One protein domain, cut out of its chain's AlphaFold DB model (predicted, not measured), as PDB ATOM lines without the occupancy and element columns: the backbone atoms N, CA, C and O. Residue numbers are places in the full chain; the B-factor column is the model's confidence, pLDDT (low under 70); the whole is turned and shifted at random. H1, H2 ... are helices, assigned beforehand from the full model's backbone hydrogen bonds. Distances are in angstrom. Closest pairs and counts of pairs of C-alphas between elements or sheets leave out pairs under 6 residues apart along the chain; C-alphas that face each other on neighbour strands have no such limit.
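What this domain is: This is residues 19 to 65 of the 125 residues of an uncharacterized protein of Marinibacterium profundimaris (UniProt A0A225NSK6). Two helices make a small slanted pair: the longer, H1, forms one side, and the shorter H2 folds back to pack across the first half of H1 at a steep angle. After H2, the unnamed stretch of residues 54 to 65 folds back along the length of H1, with its C-alphas 5 to 15 A from the mean of all C-alphas, and ends at Pro 65, away from the helices. The printed part has 47 residues with two named helices, H1 then H2, and no named strand; its class is all helix, with 24 residues in the named helices. It is compact, with a radius of gyration of the C-alphas of 9.4 A and a rounded outline spanning 25 by 18 by 17 A.

Where its parts are: H1 holds residues 22 to 35 and is 19.8 A long from first to last C-alpha, beginning at C-alpha 22 at (23.494, 49.338, 267.279). H2 holds residues 44 to 53 and is 14.0 A long, ending at C-alpha 53 at (25.670, 51.731, 261.839). Residues 58 to 60 are a helical run without a name.

How they stand to each other: H1 and H2 touch, with 18 pairs of C-alphas within 8 A. Their closest C-alphas, those of Ala 26 and Ala 48, are 4.8 A apart. The two run opposite ways at a steep tilt of 48 degrees, with their centres 9.2 A apart. In both H1 and H2 every O i to N i+4 pair is within hydrogen-bond range.

The domain as a whole: The two C-alphas farthest apart, those of Ala 19 and Pro 65, are 27.4 A apart. The printed part has no cut. The link from H1 to H2, 8 residues, is short. The mean pLDDT of the printed part is 82.2, and the model's confidence is under 70 at residues 19 to 20 and 64 to 65.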
ATOM      1  N   ALA A  19      17.026  48.706 273.200       52.47
ATOM      2  CA  ALA A  19      17.116  47.422 272.507       52.47
ATOM      3  C   ALA A  19      17.262  47.571 270.981       52.47
ATOM      4  O   ALA A  19      17.702  46.640 270.317       52.47
ATOM      5  N   GLN A  20      16.960  48.756 270.438       62.34
ATOM      6  CA  GLN A  20      17.238  49.130 269.047       62.34
ATOM      7  C   GLN A  20      18.647  49.723 268.870       62.34
ATOM      8  O   GLN A  20      19.036  50.037 267.749       62.34
ATOM      9  N   SER A  21      19.440  49.880 269.941       78.12
ATOM     10  CA  SER A  21      20.801  50.413 269.806       78.12
ATOM     11  C   SER A  21      21.689  49.474 268.986       78.12
ATOM     12  O   SER A  21      21.677  48.255 269.173       78.12
ATOM     13  N   THR A  22      22.510  50.054 268.109       81.81
ATOM     14  CA  THR A  22      23.494  49.338 267.279       81.81
ATOM     15  C   THR A  22      24.376  48.404 268.109       81.81
ATOM     16  O   THR A  22      24.689  47.301 267.674       81.81
ATOM     17  N   GLY A  23      24.710  48.789 269.346       83.50
ATOM     18  CA  GLY A  23      25.468  47.954 270.279       83.50
ATOM     19  C   GLY A  23      24.733  46.685 270.732       83.50
ATOM     20  O   GLY A  23      25.354  45.625 270.821       83.50
ATOM     21  N   HIS A  24      23.422  46.759 270.984       82.88
ATOM     22  CA  HIS A  24      22.623  45.574 271.322       82.88
ATOM     23  C   HIS A  24      22.467  44.650 270.113       82.88
ATOM     24  O   HIS A  24      22.638  43.438 270.247       82.88
ATOM     25  N   GLN A  25      22.228  45.221 268.931       85.31
ATOM     26  CA  GLN A  25      22.137  44.462 267.684       85.31
ATOM     27  C   GLN A  25      23.466  43.773 267.336       85.31
ATOM     28  O   GLN A  25      23.487  42.588 267.012       85.31
ATOM     29  N   ALA A  26      24.592  44.467 267.505       87.75
ATOM     30  CA  ALA A  26      25.928  43.912 267.307       87.75
ATOM     31  C   ALA A  26      26.210  42.742 268.254       87.75
ATOM     32  O   ALA A  26      26.737  41.712 267.842       87.75
ATOM     33  N   LYS A  27      25.826  42.874 269.528       87.19
ATOM     34  CA  LYS A  27      25.975  41.799 270.511       87.19
ATOM     35  C   LYS A  27      25.127  40.576 270.147       87.19
ATOM     36  O   LYS A  27      25.615  39.455 270.273       87.19
ATOM     37  N   ALA A  28      23.895  40.784 269.680       86.88
ATOM     38  CA  ALA A  28      23.021  39.707 269.217       86.88
ATOM     39  C   ALA A  28      23.587  39.002 267.972       86.88
ATOM     40  O   ALA A  28      23.623  37.776 267.938       86.88
ATOM     41  N   ALA A  29      24.114  39.758 267.006       86.25
ATOM     42  CA  ALA A  29      24.766  39.212 265.816       86.25
ATOM     43  C   ALA A  29      25.983  38.342 266.165       86.25
ATOM     44  O   ALA A  29      26.129  37.237 265.650       86.25
ATOM     45  N   VAL A  30      26.836  38.809 267.081       88.50
ATOM     46  CA  VAL A  30      28.003  38.046 267.552       88.50
ATOM     47  C   VAL A  30      27.574  36.777 268.290       88.50
ATOM     48  O   VAL A  30      28.183  35.728 268.098       88.50
ATOM     49  N   ALA A  31      26.530  36.847 269.120       86.69
ATOM     50  CA  ALA A  31      26.000  35.673 269.809       86.69
ATOM     51  C   ALA A  31      25.470  34.626 268.814       86.69
ATOM     52  O   ALA A  31      25.856  33.464 268.907       86.69
ATOM     53  N   ALA A  32      24.679  35.056 267.825       83.56
ATOM     54  CA  ALA A  32      24.143  34.189 266.779       83.56
ATOM     55  C   ALA A  32      25.255  33.553 265.926       83.56
ATOM     56  O   ALA A  32      25.227  32.357 265.656       83.56
ATOM     57  N   ALA A  33      26.279  34.326 265.559       84.38
ATOM     58  CA  ALA A  33      27.424  33.816 264.811       84.38
ATOM     59  C   ALA A  33      28.224  32.775 265.611       84.38
ATOM     60  O   ALA A  33      28.655  31.761 265.067       84.38
ATOM     61  N   ARG A  34      28.377  32.990 266.921       85.06
ATOM     62  CA  ARG A  34      29.056  32.039 267.806       85.06
ATOM     63  C   ARG A  34      28.265  30.743 267.968       85.06
ATOM     64  O   ARG A  34      28.864  29.675 268.014       85.06
ATOM     65  N   GLU A  35      26.940  30.840 268.046       81.62
ATOM     66  CA  GLU A  35      26.034  29.688 268.088       81.62
ATOM     67  C   GLU A  35      26.046  28.903 266.769       81.62
ATOM     68  O   GLU A  35      26.039  27.676 266.780       81.62
ATOM     69  N   ALA A  36      26.198  29.600 265.641       79.75
ATOM     70  CA  ALA A  36      26.422  29.002 264.328       79.75
ATOM     71  C   ALA A  36      27.836  28.406 264.142       79.75
ATOM     72  O   ALA A  36      28.149  27.900 263.065       79.75
ATOM     73  N   GLY A  37      28.702  28.458 265.163       80.06
ATOM     74  CA  GLY A  37      30.061  27.908 265.111       80.06
ATOM     75  C   GLY A  37      31.035  28.715 264.249       80.06
ATOM     76  O   GLY A  37      32.090  28.206 263.882       80.06
ATOM     77  N   ILE A  38      30.694  29.962 263.920       81.94
ATOM     78  CA  ILE A  38      31.521  30.839 263.092       81.94
ATOM     79  C   ILE A  38      32.702  31.338 263.922       81.94
ATOM     80  O   ILE A  38      32.535  31.823 265.047       81.94
ATOM     81  N   GLU A  39      33.909  31.234 263.364       82.75
ATOM     82  CA  GLU A  39      35.103  31.780 263.997       82.75
ATOM     83  C   GLU A  39      35.051  33.311 263.956       82.75
ATOM     84  O   GLU A  39      35.085  33.945 262.901       82.75
ATOM     85  N   LEU A  40      34.918  33.910 265.137       85.19
ATOM     86  CA  LEU A  40      34.725  35.344 265.290       85.19
ATOM     87  C   LEU A  40      36.057  36.040 265.587       85.19
ATOM     88  O   LEU A  40      36.786  35.610 266.487       85.19
ATOM     89  N   PRO A  41      36.366  37.166 264.917       84.75
ATOM     90  CA  PRO A  41      37.551  37.948 265.239       84.75
ATOM     91  C   PRO A  41      37.445  38.551 266.647       84.75
ATOM     92  O   PRO A  41      36.353  38.838 267.140       84.75
ATOM     93  N   LYS A  42      38.589  38.848 267.282       85.38
ATOM     94  CA  LYS A  42      38.645  39.472 268.626       85.38
ATOM     95  C   LYS A  42      37.830  40.774 268.727       85.38
ATOM     96  O   LYS A  42      37.347  41.118 269.800       85.38
ATOM     97  N   ASN A  43      37.626  41.449 267.593       88.75
ATOM     98  CA  ASN A  43      36.920  42.725 267.475       88.75
ATOM     99  C   ASN A  43      35.499  42.573 266.888       88.75
ATOM    100  O   ASN A  43      34.943  43.548 266.381       88.75
ATOM    101  N   ALA A  44      34.913  41.368 266.908       86.75
ATOM    102  CA  ALA A  44      33.663  41.058 266.206       86.75
ATOM    103  C   ALA A  44      32.504  42.001 266.561       86.75
ATOM    104  O   ALA A  44      31.791  42.455 265.674       86.75
ATOM    105  N   GLN A  45      32.343  42.370 267.833       88.06
ATOM    106  CA  GLN A  45      31.276  43.287 268.242       88.06
ATOM    107  C   GLN A  45      31.463  44.700 267.666       88.06
ATOM    108  O   GLN A  45      30.487  45.319 267.249       88.06
ATOM    109  N   GLY A  46      32.700  45.202 267.615       86.81
ATOM    110  CA  GLY A  46      33.005  46.508 267.022       86.81
ATOM    111  C   GLY A  46      32.781  46.514 265.510       86.81
ATOM    112  O   GLY A  46      32.189  47.451 264.977       86.81
ATOM    113  N   LEU A  47      33.172  45.429 264.830       85.81
ATOM    114  CA  LEU A  47      32.881  45.234 263.408       85.81
ATOM    115  C   LEU A  47      31.376  45.181 263.144       85.81
ATOM    116  O   LEU A  47      30.889  45.905 262.281       85.81
ATOM    117  N   ALA A  48      30.630  44.399 263.924       88.94
ATOM    118  CA  ALA A  48      29.184  44.307 263.784       88.94
ATOM    119  C   ALA A  48      28.497  45.651 264.039       88.94
ATOM    120  O   ALA A  48      27.659  46.065 263.246       88.94
ATOM    121  N   ALA A  49      28.894  46.383 265.082       87.25
ATOM    122  CA  ALA A  49      28.338  47.701 265.373       87.25
ATOM    123  C   ALA A  49      28.597  48.702 264.238       87.25
ATOM    124  O   ALA A  49      27.694  49.455 263.881       87.25
ATOM    125  N   SER A  50      29.797  48.683 263.649       85.94
ATOM    126  CA  SER A  50      30.154  49.538 262.511       85.94
ATOM    127  C   SER A  50      29.342  49.198 261.259       85.94
ATOM    128  O   SER A  50      28.808  50.093 260.608       85.94
ATOM    129  N   GLN A  51      29.170  47.910 260.952       87.12
ATOM    130  CA  GLN A  51      28.369  47.463 259.809       87.12
ATOM    131  C   GLN A  51      26.886  47.811 259.995       87.12
ATOM    132  O   GLN A  51      26.261  48.346 259.084       87.12
ATOM    133  N   ILE A  52      26.345  47.614 261.196       87.62
ATOM    134  CA  ILE A  52      24.957  47.965 261.516       87.62
ATOM    135  C   ILE A  52      24.749  49.483 261.480       87.62
ATOM    136  O   ILE A  52      23.751  49.956 260.944       87.62
ATOM    137  N   ALA A  53      25.712  50.273 261.962       85.44
ATOM    138  CA  ALA A  53      25.670  51.731 261.839       85.44
ATOM    139  C   ALA A  53      25.709  52.209 260.376       85.44
ATOM    140  O   ALA A  53      25.156  53.258 260.058       85.44
ATOM    141  N   ARG A  54      26.322  51.425 259.479       84.00
ATOM    142  CA  ARG A  54      26.305  51.641 258.023       84.00
ATOM    143  C   ARG A  54      25.021  51.136 257.346       84.00
ATOM    144  O   ARG A  54      24.902  51.266 256.133       84.00
ATOM    145  N   GLY A  55      24.071  50.590 258.109       81.81
ATOM    146  CA  GLY A  55      22.779  50.102 257.618       81.81
ATOM    147  C   GLY A  55      22.751  48.620 257.237       81.81
ATOM    148  O   GLY A  55      21.789  48.178 256.617       81.81
ATOM    149  N   VAL A  56      23.783  47.843 257.581       83.69
ATOM    150  CA  VAL A  56      23.786  46.388 257.372       83.69
ATOM    151  C   VAL A  56      22.932  45.713 258.444       83.69
ATOM    152  O   VAL A  56      23.123  45.939 259.636       83.69
ATOM    153  N   GLU A  57      22.021  44.836 258.030       82.31
ATOM    154  CA  GLU A  57      21.209  44.045 258.957       82.31
ATOM    155  C   GLU A  57      22.071  43.139 259.844       82.31
ATOM    156  O   GLU A  57      22.952  42.418 259.366       82.31
ATOM    157  N   ALA A  58      21.786  43.133 261.147       78.25
ATOM    158  CA  ALA A  58      22.579  42.423 262.150       78.25
ATOM    159  C   ALA A  58      22.683  40.912 261.865       78.25
ATOM    160  O   ALA A  58      23.732  40.308 262.083       78.25
ATOM    161  N   ALA A  59      21.617  40.318 261.325       80.31
ATOM    162  CA  ALA A  59      21.567  38.904 260.958       80.31
ATOM    163  C   ALA A  59      22.491  38.538 259.780       80.31
ATOM    164  O   ALA A  59      22.830  37.367 259.617       80.31
ATOM    165  N   LEU A  60      22.903  39.520 258.974       81.12
ATOM    166  CA  LEU A  60      23.713  39.313 257.773       81.12
ATOM    167  C   LEU A  60      25.210  39.560 258.003       81.12
ATOM    168  O   LEU A  60      26.025  39.120 257.201       81.12
ATOM    169  N   VAL A  61      25.595  40.224 259.101       82.88
ATOM    170  CA  VAL A  61      26.987  40.645 259.367       82.88
ATOM    171  C   VAL A  61      27.982  39.483 259.334       82.88
ATOM    172  O   VAL A  61      29.108  39.651 258.872       82.88
ATOM    173  N   PHE A  62      27.572  38.322 259.841       84.00
ATOM    174  CA  PHE A  62      28.408  37.127 259.914       84.00
ATOM    175  C   PHE A  62      27.813  35.956 259.141       84.00
ATOM    176  O   PHE A  62      28.241  34.830 259.360       84.00
ATOM    177  N   GLN A  63      26.818  36.175 258.277       78.44
ATOM    178  CA  GLN A  63      26.311  35.060 257.485       78.44
ATOM    179  C   GLN A  63      27.435  34.534 256.583       78.44
ATOM    180  O   GLN A  63      28.071  35.332 255.885       78.44
ATOM    181  N   PRO A  64      27.705  33.217 256.588       64.62
ATOM    182  CA  PRO A  64      28.581  32.645 255.586       64.62
ATOM    183  C   PRO A  64      27.945  32.888 254.209       64.62
ATOM    184  O   PRO A  64      26.720  32.775 254.092       64.62
ATOM    185  N   PRO A  65      28.732  33.235 253.173       59.81
ATOM    186  CA  PRO A  65      28.201  33.275 251.819       59.81
ATOM    187  C   PRO A  65      27.577  31.912 251.517       59.81
ATOM    188  O   PRO A  65      28.180  30.876 251.813       59.81
TER     189      PRO A  65